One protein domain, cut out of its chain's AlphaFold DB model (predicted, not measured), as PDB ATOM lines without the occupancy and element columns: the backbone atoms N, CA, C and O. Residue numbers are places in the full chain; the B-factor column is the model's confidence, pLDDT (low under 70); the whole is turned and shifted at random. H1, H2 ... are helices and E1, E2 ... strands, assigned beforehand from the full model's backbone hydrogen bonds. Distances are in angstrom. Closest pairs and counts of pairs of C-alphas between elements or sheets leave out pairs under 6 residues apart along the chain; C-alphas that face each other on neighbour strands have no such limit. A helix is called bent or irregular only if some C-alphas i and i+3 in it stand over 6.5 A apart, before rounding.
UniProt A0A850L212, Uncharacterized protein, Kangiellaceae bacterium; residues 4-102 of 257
ATOM      1  N   GLU A   4     -51.719  75.891 131.599       90.81
ATOM      2  CA  GLU A   4     -52.153  75.233 132.835       90.81
ATOM      3  C   GLU A   4     -51.929  73.714 132.808       90.81
ATOM      4  O   GLU A   4     -51.422  73.148 133.780       90.81
ATOM      5  N   PHE A   5     -52.277  73.053 131.697       93.50
ATOM      6  CA  PHE A   5     -52.092  71.610 131.543       93.50
ATOM      7  C   PHE A   5     -50.610  71.248 131.578       93.50
ATOM      8  O   PHE A   5     -50.221  70.358 132.333       93.50
ATOM      9  N   ASP A   6     -49.784  71.974 130.825       93.06
ATOM     10  CA  ASP A   6     -48.351  71.699 130.751       93.06
ATOM     11  C   ASP A   6     -47.689  71.883 132.122       93.06
ATOM     12  O   ASP A   6     -46.926  71.025 132.569       93.06
ATOM     13  N   LYS A   7     -48.055  72.936 132.866       94.12
ATOM     14  CA  LYS A   7     -47.566  73.151 134.236       94.12
ATOM     15  C   LYS A   7     -47.998  72.038 135.195       94.12
ATOM     16  O   LYS A   7     -47.187  71.570 135.998       94.12
ATOM     17  N   ALA A   8     -49.258  71.607 135.133       94.75
ATOM     18  CA  ALA A   8     -49.768  70.530 135.980       94.75
ATOM     19  C   ALA A   8     -49.090  69.187 135.664       94.75
ATOM     20  O   ALA A   8     -48.709  68.460 136.586       94.75
ATOM     21  N   LEU A   9     -48.868  68.895 134.379       94.50
ATOM     22  CA  LEU A   9     -48.151  67.707 133.928       94.50
ATOM     23  C   LEU A   9     -46.694  67.717 134.409       94.50
ATOM     24  O   LEU A   9     -46.237  66.709 134.943       94.50
ATOM     25  N   GLN A  10     -45.981  68.842 134.300       93.56
ATOM     26  CA  GLN A  10     -44.604  68.950 134.803       93.56
ATOM     27  C   GLN A  10     -44.517  68.686 136.312       93.56
ATOM     28  O   GLN A  10     -43.638  67.952 136.758       93.56
ATOM     29  N   ASN A  11     -45.464  69.203 137.099       93.31
ATOM     30  CA  ASN A  11     -45.526  68.910 138.533       93.31
ATOM     31  C   ASN A  11     -45.816  67.425 138.807       93.31
ATOM     32  O   ASN A  11     -45.185  66.820 139.674       93.31
ATOM     33  N   ALA A  12     -46.736  66.806 138.060       92.56
ATOM     34  CA  ALA A  12     -47.017  65.375 138.188       92.56
ATOM     35  C   ALA A  12     -45.793  64.517 137.815       92.56
ATOM     36  O   ALA A  12     -45.526  63.501 138.467       92.56
ATOM     37  N   LEU A  13     -45.010  64.955 136.824       91.62
ATOM     38  CA  LEU A  13     -43.780  64.299 136.381       91.62
ATOM     39  C   LEU A  13     -42.635  64.364 137.406       91.62
ATOM     40  O   LEU A  13     -41.704  63.569 137.297       91.62
ATOM     41  N   GLN A  14     -42.708  65.231 138.417       91.31
ATOM     42  CA  GLN A  14     -41.759  65.233 139.542       91.31
ATOM     43  C   GLN A  14     -42.040  64.121 140.560       91.31
ATOM     44  O   GLN A  14     -41.237  63.883 141.457       91.31
ATOM     45  N   THR A  15     -43.188  63.443 140.456       87.50
ATOM     46  CA  THR A  15     -43.524  62.323 141.340       87.50
ATOM     47  C   THR A  15     -43.006  61.002 140.775       87.50
ATOM     48  O   THR A  15     -43.239  60.685 139.606       87.50
ATOM     49  N   ASP A  16     -42.391  60.183 141.630       83.88
ATOM     50  CA  ASP A  16     -41.886  58.845 141.269       83.88
ATOM     51  C   ASP A  16     -42.957  57.742 141.348       83.88
ATOM     52  O   ASP A  16     -42.672  56.555 141.201       83.88
ATOM     53  N   LYS A  17     -44.221  58.099 141.606       85.38
ATOM     54  CA  LYS A  17     -45.308  57.116 141.691       85.38
ATOM     55  C   LYS A  17     -45.619  56.543 140.302       85.38
ATOM     56  O   LYS A  17     -45.710  57.292 139.331       85.38
ATOM     57  N   LYS A  18     -45.882  55.226 140.230       84.50
ATOM     58  CA  LYS A  18     -46.316  54.528 138.996       84.50
ATOM     59  C   LYS A  18     -47.541  55.192 138.363       84.50
ATOM     60  O   LYS A  18     -47.618  55.324 137.145       84.50
ATOM     61  N   ILE A  19     -48.508  55.567 139.202       89.50
ATOM     62  CA  ILE A  19     -49.752  56.217 138.800       89.50
ATOM     63  C   ILE A  19     -49.959  57.448 139.679       89.50
ATOM     64  O   ILE A  19     -49.990  57.335 140.908       89.50
ATOM     65  N   THR A  20     -50.147  58.601 139.043       93.56
ATOM     66  CA  THR A  20     -50.436  59.878 139.703       93.56
ATOM     67  C   THR A  20     -51.608  60.543 139.001       93.56
ATOM     68  O   THR A  20     -51.599  60.679 137.780       93.56
ATOM     69  N   SER A  21     -52.618  60.977 139.756       94.81
ATOM     70  CA  SER A  21     -53.662  61.847 139.218       94.81
ATOM     71  C   SER A  21     -53.275  63.316 139.369       94.81
ATOM     72  O   SER A  21     -52.616  63.705 140.336       94.81
ATOM     73  N   PHE A  22     -53.698  64.139 138.418       96.00
ATOM     74  CA  PHE A  22     -53.595  65.594 138.496       96.00
ATOM     75  C   PHE A  22     -54.826  66.245 137.864       96.00
ATOM     76  O   PHE A  22     -55.608  65.592 137.173       96.00
ATOM     77  N   THR A  23     -55.042  67.528 138.144       96.12
ATOM     78  CA  THR A  23     -56.170  68.300 137.607       96.12
ATOM     79  C   THR A  23     -55.647  69.444 136.755       96.12
ATOM     80  O   THR A  23     -54.688  70.105 137.151       96.12
ATOM     81  N   ALA A  24     -56.272  69.668 135.603       94.88
ATOM     82  CA  ALA A  24     -56.032  70.831 134.753       94.88
ATOM     83  C   ALA A  24     -57.314  71.191 133.997       94.88
ATOM     84  O   ALA A  24     -58.032  70.301 133.535       94.88
ATOM     85  N   ASN A  25     -57.615  72.482 133.858       92.25
ATOM     86  CA  ASN A  25     -58.819  72.987 133.191       92.25
ATOM     87  C   ASN A  25     -60.112  72.312 133.716       92.25
ATOM     88  O   ASN A  25     -60.966  71.910 132.928       92.25
ATOM     89  N   ASN A  26     -60.229  72.117 135.036       91.81
ATOM     90  CA  ASN A  26     -61.326  71.398 135.714       91.81
ATOM     91  C   ASN A  26     -61.517  69.915 135.331       91.81
ATOM     92  O   ASN A  26     -62.514  69.309 135.726       91.81
ATOM     93  N   ASN A  27     -60.568  69.308 134.618       93.81
ATOM     94  CA  ASN A  27     -60.584  67.887 134.277       93.81
ATOM     95  C   ASN A  27     -59.526  67.120 135.070       93.81
ATOM     96  O   ASN A  27     -58.451  67.645 135.365       93.81
ATOM     97  N   VAL A  28     -59.830  65.864 135.391       95.81
ATOM     98  CA  VAL A  28     -58.890  64.945 136.041       95.81
ATOM     99  C   VAL A  28     -58.175  64.116 134.981       95.81
ATOM    100  O   VAL A  28     -58.799  63.581 134.061       95.81
ATOM    101  N   TYR A  29     -56.864  63.989 135.146       96.88
ATOM    102  CA  TYR A  29     -55.991  63.194 134.296       96.88
ATOM    103  C   TYR A  29     -55.184  62.211 135.134       96.88
ATOM    104  O   TYR A  29     -54.869  62.471 136.298       96.88
ATOM    105  N   TRP A  30     -54.817  61.095 134.515       95.75
ATOM    106  CA  TRP A  30     -54.005  60.042 135.104       95.75
ATOM    107  C   TRP A  30     -52.695  59.914 134.336       95.75
ATOM    108  O   TRP A  30     -52.692  59.552 133.163       95.75
ATOM    109  N   LEU A  31     -51.583  60.195 135.007       94.25
ATOM    110  CA  LEU A  31     -50.236  59.908 134.530       94.25
ATOM    111  C   LEU A  31     -49.874  58.476 134.933       94.25
ATOM    112  O   LEU A  31     -49.818  58.174 136.127       94.25
ATOM    113  N   LYS A  32     -49.607  57.611 133.954       90.69
ATOM    114  CA  LYS A  32     -49.140  56.233 134.153       90.69
ATOM    115  C   LYS A  32     -47.742  56.083 133.560       90.69
ATOM    116  O   LYS A  32     -47.519  56.450 132.409       90.69
ATOM    117  N   ARG A  33     -46.798  55.562 134.344       87.19
ATOM    118  CA  ARG A  33     -45.395  55.376 133.937       87.19
ATOM    119  C   ARG A  33     -45.092  53.934 133.540       87.19
ATOM    120  O   ARG A  33     -45.684  53.001 134.084       87.19
ATOM    121  N   ALA A  34     -44.125  53.766 132.638       72.75
ATOM    122  CA  ALA A  34     -43.569  52.466 132.285       72.75
ATOM    123  C   ALA A  34     -42.762  51.905 133.460       72.75
ATOM    124  O   ALA A  34     -41.677  52.394 133.781       72.75
ATOM    125  N   GLU A  35     -43.245  50.830 134.069       65.00
ATOM    126  CA  GLU A  35     -42.477  50.105 135.074       65.00
ATOM    127  C   GLU A  35     -42.477  48.610 134.780       65.00
ATOM    128  O   GLU A  35     -43.430  48.055 134.230       65.00
ATOM    129  N   GLU A  36     -41.382  47.945 135.142       52.41
ATOM    130  CA  GLU A  36     -41.345  46.494 135.126       52.41
ATOM    131  C   GLU A  36     -42.210  45.959 136.257       52.41
ATOM    132  O   GLU A  36     -41.815  45.965 137.419       52.41
ATOM    133  N   GLU A  37     -43.371  45.404 135.923       51.91
ATOM    134  CA  GLU A  37     -44.082  44.622 136.920       51.91
ATOM    135  C   GLU A  37     -43.367  43.279 137.115       51.91
ATOM    136  O   GLU A  37     -43.109  42.520 136.165       51.91
ATOM    137  N   ASN A  38     -43.010  42.970 138.361       45.62
ATOM    138  CA  ASN A  38     -42.408  41.692 138.721       45.62
ATOM    139  C   ASN A  38     -43.507  40.636 138.952       45.62
ATOM    140  O   ASN A  38     -43.692  40.121 140.051       45.62
ATOM    141  N   ARG A  39     -44.266  40.307 137.894       51.59
ATOM    142  CA  ARG A  39     -45.337  39.281 137.896       51.59
ATOM    143  C   ARG A  39     -44.814  37.841 137.726       51.59
ATOM    144  O   ARG A  39     -45.571  36.934 137.380       51.59
ATOM    145  N   ARG A  40     -43.521  37.584 137.972       48.03
ATOM    146  CA  ARG A  40     -42.889  36.267 137.742       48.03
ATOM    147  C   ARG A  40     -43.574  35.144 138.534       48.03
ATOM    148  O   ARG A  40     -43.749  34.047 138.015       48.03
ATOM    149  N   LEU A  41     -44.007  35.433 139.762       37.50
ATOM    150  CA  LEU A  41     -44.645  34.455 140.649       37.50
ATOM    151  C   LEU A  41     -46.076  34.102 140.219       37.50
ATOM    152  O   LEU A  41     -46.419  32.921 140.168       37.50
ATOM    153  N   SER A  42     -46.896  35.090 139.844       48.44
ATOM    154  CA  SER A  42     -48.246  34.843 139.316       48.44
ATOM    155  C   SER A  42     -48.202  34.121 137.969       48.44
ATOM    156  O   SER A  42     -49.010  33.228 137.733       48.44
ATOM    157  N   TYR A  43     -47.217  34.437 137.123       52.41
ATOM    158  CA  TYR A  43     -46.992  33.756 135.846       52.41
ATOM    159  C   TYR A  43     -46.672  32.263 136.026       52.41
ATOM    160  O   TYR A  43     -47.272  31.411 135.369       52.41
ATOM    161  N   ILE A  44     -45.768  31.924 136.955       48.56
ATOM    162  CA  ILE A  44     -45.415  30.528 137.267       48.56
ATOM    163  C   ILE A  44     -46.619  29.781 137.851       48.56
ATOM    164  O   ILE A  44     -46.910  28.662 137.423       48.56
ATOM    165  N   PHE A  45     -47.347  30.391 138.789       47.09
ATOM    166  CA  PHE A  45     -48.499  29.768 139.440       47.09
ATOM    167  C   PHE A  45     -49.629  29.453 138.449       47.09
ATOM    168  O   PHE A  45     -50.104  28.320 138.392       47.09
ATOM    169  N   LEU A  46     -50.006  30.423 137.614       56.44
ATOM    170  CA  LEU A  46     -51.082  30.273 136.632       56.44
ATOM    171  C   LEU A  46     -50.728  29.254 135.536       56.44
ATOM    172  O   LEU A  46     -51.549  28.396 135.215       56.44
ATOM    173  N   ASN A  47     -49.480  29.247 135.049       57.62
ATOM    174  CA  ASN A  47     -49.009  28.218 134.112       57.62
ATOM    175  C   ASN A  47     -48.935  26.822 134.743       57.62
ATOM    176  O   ASN A  47     -49.175  25.827 134.062       57.62
ATOM    177  N   THR A  48     -48.631  26.727 136.039       45.34
ATOM    178  CA  THR A  48     -48.615  25.446 136.758       45.34
ATOM    179  C   THR A  48     -50.030  24.892 136.904       45.34
ATOM    180  O   THR A  48     -50.257  23.725 136.595       45.34
ATOM    181  N   ILE A  49     -51.006  25.725 137.282       50.41
ATOM    182  CA  ILE A  49     -52.411  25.300 137.355       50.41
ATOM    183  C   ILE A  49     -52.945  24.959 135.964       50.41
ATOM    184  O   ILE A  49     -53.599  23.929 135.820       50.41
ATOM    185  N   SER A  50     -52.637  25.753 134.936       58.84
ATOM    186  CA  SER A  50     -53.033  25.461 133.553       58.84
ATOM    187  C   SER A  50     -52.561  24.069 133.104       58.84
ATOM    188  O   SER A  50     -53.374  23.289 132.616       58.84
ATOM    189  N   LYS A  51     -51.294  23.712 133.376       57.75
ATOM    190  CA  LYS A  51     -50.725  22.390 133.050       57.75
ATOM    191  C   LYS A  51     -51.303  21.247 133.882       57.75
ATOM    192  O   LYS A  51     -51.597  20.194 133.334       57.75
ATOM    193  N   ILE A  52     -51.464  21.435 135.194       45.16
ATOM    194  CA  ILE A  52     -51.998  20.389 136.089       45.16
ATOM    195  C   ILE A  52     -53.469  20.109 135.789       45.16
ATOM    196  O   ILE A  52     -53.937  18.985 135.950       45.16
ATOM    197  N   THR A  53     -54.210  21.137 135.385       49.44
ATOM    198  CA  THR A  53     -55.647  21.013 135.173       49.44
ATOM    199  C   THR A  53     -56.028  20.748 133.718       49.44
ATOM    200  O   THR A  53     -57.198  20.460 133.490       49.44
ATOM    201  N   ASP A  54     -55.093  20.801 132.765       54.91
ATOM    202  CA  ASP A  54     -55.349  20.765 131.314       54.91
ATOM    203  C   ASP A  54     -56.391  21.819 130.901       54.91
ATOM    204  O   ASP A  54     -57.454  21.537 130.345       54.91
ATOM    205  N   ILE A  55     -56.142  23.058 131.334       56.56
ATOM    206  CA  ILE A  55     -57.025  24.200 131.090       56.56
ATOM    207  C   ILE A  55     -56.209  25.338 130.472       56.56
ATOM    208  O   ILE A  55     -55.564  26.106 131.202       56.56
ATOM    209  N   PRO A  56     -56.289  25.523 129.145       54.94
ATOM    210  CA  PRO A  56     -55.616  26.620 128.444       54.94
ATOM    211  C   PRO A  56     -56.071  28.014 128.911       54.94
ATOM    212  O   PRO A  56     -55.303  28.970 128.880       54.94
ATOM    213  N   ILE A  57     -57.300  28.137 129.428       52.09
ATOM    214  CA  ILE A  57     -57.903  29.414 129.847       52.09
ATOM    215  C   ILE A  57     -57.120  30.131 130.967       52.09
ATOM    216  O   ILE A  57     -57.149  31.353 131.050       52.09
ATOM    217  N   ILE A  58     -56.392  29.401 131.822       50.41
ATOM    218  CA  ILE A  58     -55.609  29.996 132.926       50.41
ATOM    219  C   ILE A  58     -54.164  30.277 132.504       50.41
ATOM    220  O   ILE A  58     -53.370  30.742 133.318       50.41
ATOM    221  N   GLN A  59     -53.782  29.975 131.262       54.53
ATOM    222  CA  GLN A  59     -52.404  30.146 130.834       54.53
ATOM    223  C   GLN A  59     -51.967  31.600 131.038       54.53
ATOM    224  O   GLN A  59     -52.650  32.558 130.643       54.53
ATOM    225  N   ALA A  60     -50.834  31.755 131.717       55.09
ATOM    226  CA  ALA A  60     -50.271  33.058 131.982       55.09
ATOM    227  C   ALA A  60     -49.814  33.685 130.664       55.09
ATOM    228  O   ALA A  60     -49.215  33.018 129.819       55.09
ATOM    229  N   ILE A  61     -50.107  34.969 130.498       55.69
ATOM    230  CA  ILE A  61     -49.786  35.705 129.277       55.69
ATOM    231  C   ILE A  61     -48.294  36.076 129.325       55.69
ATOM    232  O   ILE A  61     -47.835  36.538 130.378       55.69
ATOM    233  N   PRO A  62     -47.507  35.822 128.261       54.41
ATOM    234  CA  PRO A  62     -46.094  36.192 128.212       54.41
ATOM    235  C   PRO A  62     -45.886  37.691 128.466       54.41
ATOM    236  O   PRO A  62     -46.652  38.524 127.992       54.41
ATOM    237  N   LYS A  63     -44.838  38.039 129.220       57.62
ATOM    238  CA  LYS A  63     -44.532  39.427 129.595       57.62
ATOM    239  C   LYS A  63     -44.046  40.227 128.379       57.62
ATOM    240  O   LYS A  63     -43.069  39.831 127.744       57.62
ATOM    241  N   ALA A  64     -44.654  41.385 128.122       53.94
ATOM    242  CA  ALA A  64     -44.090  42.388 127.221       53.94
ATOM    243  C   ALA A  64     -42.869  43.077 127.872       53.94
ATOM    244  O   ALA A  64     -42.855  43.338 129.078       53.94
ATOM    245  N   GLU A  65     -41.822  43.363 127.092       56.53
ATOM    246  CA  GLU A  65     -40.662  44.144 127.557       56.53
ATOM    247  C   GLU A  65     -41.089  45.548 128.024       56.53
ATOM    248  O   GLU A  65     -42.104  46.069 127.569       56.53
ATOM    249  N   LYS A  66     -40.314  46.191 128.909       56.75
ATOM    250  CA  LYS A  66     -40.664  47.486 129.532       56.75
ATOM    251  C   LYS A  66     -41.052  48.570 128.513       56.75
ATOM    252  O   LYS A  66     -42.040  49.269 128.714       56.75
ATOM    253  N   SER A  67     -40.319  48.659 127.401       60.03
ATOM    254  CA  SER A  67     -40.594  49.586 126.289       60.03
ATOM    255  C   SER A  67     -41.860  49.242 125.493       60.03
ATOM    256  O   SER A  67     -42.386  50.088 124.775       60.03
ATOM    257  N   LYS A  68     -42.362  48.009 125.620       70.00
ATOM    258  CA  LYS A  68     -43.527  47.485 124.898       70.00
ATOM    259  C   LYS A  68     -44.821  47.544 125.711       70.00
ATOM    260  O   LYS A  68     -45.881  47.516 125.104       70.00
ATOM    261  N   VAL A  69     -44.767  47.667 127.044       71.50
ATOM    262  CA  VAL A  69     -45.981  47.717 127.892       71.50
ATOM    263  C   VAL A  69     -46.828  48.955 127.590       71.50
ATOM    264  O   VAL A  69     -48.022  48.824 127.339       71.50
ATOM    265  N   LEU A  70     -46.222  50.150 127.562       82.06
ATOM    266  CA  LEU A  70     -46.966  51.373 127.231       82.06
ATOM    267  C   LEU A  70     -47.408  51.396 125.767       82.06
ATOM    268  O   LEU A  70     -48.515  51.835 125.483       82.06
ATOM    269  N   ALA A  71     -46.572  50.902 124.848       84.69
ATOM    270  CA  ALA A  71     -46.935  50.805 123.437       84.69
ATOM    271  C   ALA A  71     -48.156  49.893 123.232       84.69
ATOM    272  O   ALA A  71     -49.081  50.274 122.520       84.69
ATOM    273  N   LEU A  72     -48.194  48.743 123.914       82.62
ATOM    274  CA  LEU A  72     -49.338  47.836 123.895       82.62
ATOM    275  C   LEU A  72     -50.588  48.493 124.489       82.62
ATOM    276  O   LEU A  72     -51.668  48.390 123.916       82.62
ATOM    277  N   GLU A  73     -50.460  49.190 125.619       87.00
ATOM    278  CA  GLU A  73     -51.598  49.883 126.228       87.00
ATOM    279  C   GLU A  73     -52.158  50.977 125.306       87.00
ATOM    280  O   GLU A  73     -53.376  51.054 125.139       87.00
ATOM    281  N   ILE A  74     -51.293  51.764 124.655       91.00
ATOM    282  CA  ILE A  74     -51.685  52.756 123.640       91.00
ATOM    283  C   ILE A  74     -52.422  52.069 122.485       91.00
ATOM    284  O   ILE A  74     -53.543  52.458 122.164       91.00
ATOM    285  N   GLU A  75     -51.835  51.022 121.902       90.75
ATOM    286  CA  GLU A  75     -52.421  50.285 120.777       90.75
ATOM    287  C   GLU A  75     -53.804  49.722 121.128       90.75
ATOM    288  O   GLU A  75     -54.761  49.867 120.360       90.75
ATOM    289  N   ARG A  76     -53.941  49.122 122.316       89.44
ATOM    290  CA  ARG A  76     -55.219  48.577 122.784       89.44
ATOM    291  C   ARG A  76     -56.247  49.682 122.997       89.44
ATOM    292  O   ARG A  76     -57.370  49.530 122.521       89.44
ATOM    293  N   ILE A  77     -55.882  50.795 123.639       93.81
ATOM    294  CA  ILE A  77     -56.777  51.953 123.813       93.81
ATOM    295  C   ILE A  77     -57.248  52.477 122.453       93.81
ATOM    296  O   ILE A  77     -58.446  52.675 122.250       93.81
ATOM    297  N   GLU A  78     -56.340  52.665 121.498       94.12
ATOM    298  CA  GLU A  78     -56.695  53.132 120.158       94.12
ATOM    299  C   GLU A  78     -57.604  52.143 119.423       94.12
ATOM    300  O   GLU A  78     -58.578  52.556 118.790       94.12
ATOM    301  N   SER A  79     -57.324  50.842 119.521       92.75
ATOM    302  CA  SER A  79     -58.156  49.786 118.940       92.75
ATOM    303  C   SER A  79     -59.567  49.790 119.533       92.75
ATOM    304  O   SER A  79     -60.550  49.809 118.790       92.75
ATOM    305  N   PHE A  80     -59.695  49.865 120.860       94.50
ATOM    306  CA  PHE A  80     -60.991  49.965 121.532       94.50
ATOM    307  C   PHE A  80     -61.757  51.228 121.136       94.50
ATOM    308  O   PHE A  80     -62.946  51.154 120.815       94.50
ATOM    309  N   SER A  81     -61.072  52.372 121.099       95.25
ATOM    310  CA  SER A  81     -61.656  53.652 120.695       95.25
ATOM    311  C   SER A  81     -62.223  53.589 119.270       95.25
ATOM    312  O   SER A  81     -63.371  53.975 119.044       95.25
ATOM    313  N   LYS A  82     -61.488  52.982 118.323       95.56
ATOM    314  CA  LYS A  82     -61.949  52.758 116.935       95.56
ATOM    315  C   LYS A  82     -63.223  51.909 116.846       95.56
ATOM    316  O   LYS A  82     -63.990  52.069 115.902       95.56
ATOM    317  N   HIS A  83     -63.471  51.040 117.825       95.62
ATOM    318  CA  HIS A  83     -64.674  50.203 117.908       95.62
ATOM    319  C   HIS A  83     -65.774  50.806 118.800       95.62
ATOM    320  O   HIS A  83     -66.711  50.104 119.193       95.62
ATOM    321  N   ASN A  84     -65.692  52.104 119.114       95.00
ATOM    322  CA  ASN A  84     -66.640  52.815 119.976       95.00
ATOM    323  C   ASN A  84     -66.787  52.169 121.363       95.00
ATOM    324  O   ASN A  84     -67.885  52.107 121.921       95.00
ATOM    325  N   VAL A  85     -65.695  51.637 121.912       95.62
ATOM    326  CA  VAL A  85     -65.640  51.182 123.303       95.62
ATOM    327  C   VAL A  85     -65.170  52.346 124.170       95.62
ATOM    328  O   VAL A  85     -64.206  53.033 123.833       95.62
ATOM    329  N   LYS A  86     -65.845  52.580 125.300       96.19
ATOM    330  CA  LYS A  86     -65.467  53.638 126.242       96.19
ATOM    331  C   LYS A  86     -64.154  53.264 126.940       96.19
ATOM    332  O   LYS A  86     -64.110  52.401 127.815       96.19
ATOM    333  N   VAL A  87     -63.088  53.945 126.553       96.81
ATOM    334  CA  VAL A  87     -61.728  53.820 127.095       96.81
ATOM    335  C   VAL A  87     -61.179  55.219 127.370       96.81
ATOM    336  O   VAL A  87     -61.736  56.192 126.848       96.81
ATOM    337  N   PRO A  88     -60.145  55.377 128.215       96.19
ATOM    338  CA  PRO A  88     -59.566  56.693 128.431       96.19
ATOM    339  C   PRO A  88     -58.992  57.243 127.123       96.19
ATOM    340  O   PRO A  88     -58.398  56.508 126.337       96.19
ATOM    341  N   GLN A  89     -59.136  58.546 126.900       96.06
ATOM    342  CA  GLN A  89     -58.458  59.215 125.797       96.06
ATOM    343  C   GLN A  89     -56.996  59.453 126.166       96.06
ATOM    344  O   GLN A  89     -56.687  59.843 127.295       96.06
ATOM    345  N   ILE A  90     -56.107  59.247 125.197       95.88
ATOM    346  CA  ILE A  90     -54.681  59.534 125.334       95.88
ATOM    347  C   ILE A  90     -54.482  61.022 125.055       95.88
ATOM    348  O   ILE A  90     -54.712  61.489 123.942       95.88
ATOM    349  N   VAL A  91     -54.087  61.768 126.083       95.25
ATOM    350  CA  VAL A  91     -53.929  63.233 126.018       95.25
ATOM    351  C   VAL A  91     -52.491  63.611 125.685       95.25
ATOM    352  O   VAL A  91     -52.243  64.545 124.929       95.25
ATOM    353  N   ALA A  92     -51.542  62.869 126.249       93.00
ATOM    354  CA  ALA A  92     -50.118  63.001 125.988       93.00
ATOM    355  C   ALA A  92     -49.445  61.651 126.233       93.00
ATOM    356  O   ALA A  92     -49.909  60.857 127.051       93.00
ATOM    357  N   HIS A  93     -48.337  61.386 125.555       92.25
ATOM    358  CA  HIS A  93     -47.529  60.200 125.808       92.25
ATOM    359  C   HIS A  93     -46.069  60.443 125.423       92.25
ATOM    360  O   HIS A  93     -45.749  61.321 124.624       92.25
ATOM    361  N   SER A  94     -45.184  59.643 126.003       88.50
ATOM    362  CA  SER A  94     -43.767  59.544 125.659       88.50
ATOM    363  C   SER A  94     -43.338  58.073 125.709       88.50
ATOM    364  O   SER A  94     -44.178  57.182 125.823       88.50
ATOM    365  N   GLN A  95     -42.035  57.799 125.637       82.88
ATOM    366  CA  GLN A  95     -41.514  56.444 125.840       82.88
ATOM    367  C   GLN A  95     -41.676  55.958 127.292       82.88
ATOM    368  O   GLN A  95     -41.774  54.754 127.520       82.88
ATOM    369  N   ASP A  96     -41.754  56.877 128.261       85.31
ATOM    370  CA  ASP A  96     -41.720  56.554 129.694       85.31
ATOM    371  C   ASP A  96     -43.065  56.736 130.405       85.31
ATOM    372  O   ASP A  96     -43.229  56.294 131.548       85.31
ATOM    373  N   TYR A  97     -44.034  57.398 129.767       90.12
ATOM    374  CA  TYR A  97     -45.345  57.639 130.364       90.12
ATOM    375  C   TYR A  97     -46.466  57.809 129.339       90.12
ATOM    376  O   TYR A  97     -46.237  58.203 128.196       90.12
ATOM    377  N   ILE A  98     -47.697  57.605 129.804       93.12
ATOM    378  CA  ILE A  98     -48.938  57.983 129.125       93.12
ATOM    379  C   ILE A  98     -49.806  58.823 130.066       93.12
ATOM    380  O   ILE A  98     -49.812  58.608 131.281       93.12
ATOM    381  N   VAL A  99     -50.528  59.790 129.510       95.56
ATOM    382  CA  VAL A  99     -51.504  60.629 130.210       95.56
ATOM    383  C   VAL A  99     -52.884  60.330 129.654       95.56
ATOM    384  O   VAL A  99     -53.125  60.457 128.453       95.56
ATOM    385  N   LEU A 100     -53.787  59.954 130.549       96.56
ATOM    386  CA  LEU A 100     -55.111  59.436 130.241       96.56
ATOM    387  C   LEU A 100     -56.197  60.317 130.864       96.56
ATOM    388  O   LEU A 100     -56.030  60.811 131.980       96.56
ATOM    389  N   THR A 101     -57.324  60.501 130.176       96.81
ATOM    390  CA  THR A 101     -58.509  61.134 130.781       96.81
ATOM    391  C   THR A 101     -59.109  60.254 131.873       96.81
ATOM    392  O   THR A 101     -59.100  59.026 131.768       96.81
ATOM    393  N   ASP A 102     -59.693  60.867 132.898       96.56
ATOM    394  CA  ASP A 102     -60.484  60.145 133.893       96.56
ATOM    395  C   ASP A 102     -61.766  59.532 133.295       96.56
ATOM    396  O   ASP A 102     -62.432  60.139 132.456       96.56
TER     397      ASP A 102
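AT A GLANCE: This is residues 4 to 102 of the 257 residues of an uncharacterized protein of Kangiellaceae bacterium (UniProt A0A850L212). A twisted sheet of four strands has H1 over one face and H3 over the other, and a wide loop bearing H2, between E2 and H3, reaches far out from this body and makes the length of the whole. The printed part has 99 residues, with three named helices and four named strands in the order H1 E1 E2 H2 H3 E3 E4; the class is mixed. The sheet's order is E1 E2 E4 E3, antiparallel. The whole is loose, with a radius of gyration of the C-alphas of 16.9 A, and spans 55 by 33 by 20 A.

HOW THE PARTS SIT: In the sheet, E1, residues 19 to 24, and E2, residues 27 to 33, form a hairpin, with N 22 and O 29 within hydrogen-bond range at 2.9 A. E4, residues 97 to 101, is antiparallel to E2, with N 30 and O 100 at 2.8 A. E3, residues 90 to 93, and E4 form a hairpin, with N 99 and O 92 at 2.8 A. H1, residues 4 to 13, is on the sheet over E2, at a height over the sheet of 8.1 A; its closest C-alphas to E1 are Phe 5 and Ala 24, 5.1 A apart. H3, residues 66 to 82, is on the opposite face over E4 and E3, at 9.8 A; the closest C-alphas of H3 and E4, Leu 70 and Ile 98, are 7.2 A apart. The arrangement is three layers, helices on both faces of a sheet. H2, residues 40 to 53, is not on the sheet and is apart from H1 and H3. E2, H2, H3 and E3 make a split strand-helix-strand unit, two strands running the same way with E4 between them, its crossover right-handed. Every O i to N i+4 pair is within hydrogen-bond range in H1 and H2, and 11 of 13 in H3.

IN THESE COORDINATES: H1 begins at C-alpha 4 (-52.153, 75.233, 132.835), and E4 ends at C-alpha 101 (-58.509, 61.134, 130.781). H3 is 25.3 A long, H2 20.1 A and E2 19.7 A. H3 is irregular, but only just: C-alphas 67 and 70 are 6.7 A apart.

THE WHOLE: The two C-alphas farthest apart, Glu 4 and Ile 52, are 54.9 A apart. The printed part has no cut; the link H2 to H3 is long. Residues 35 to 67 have pLDDT under 70.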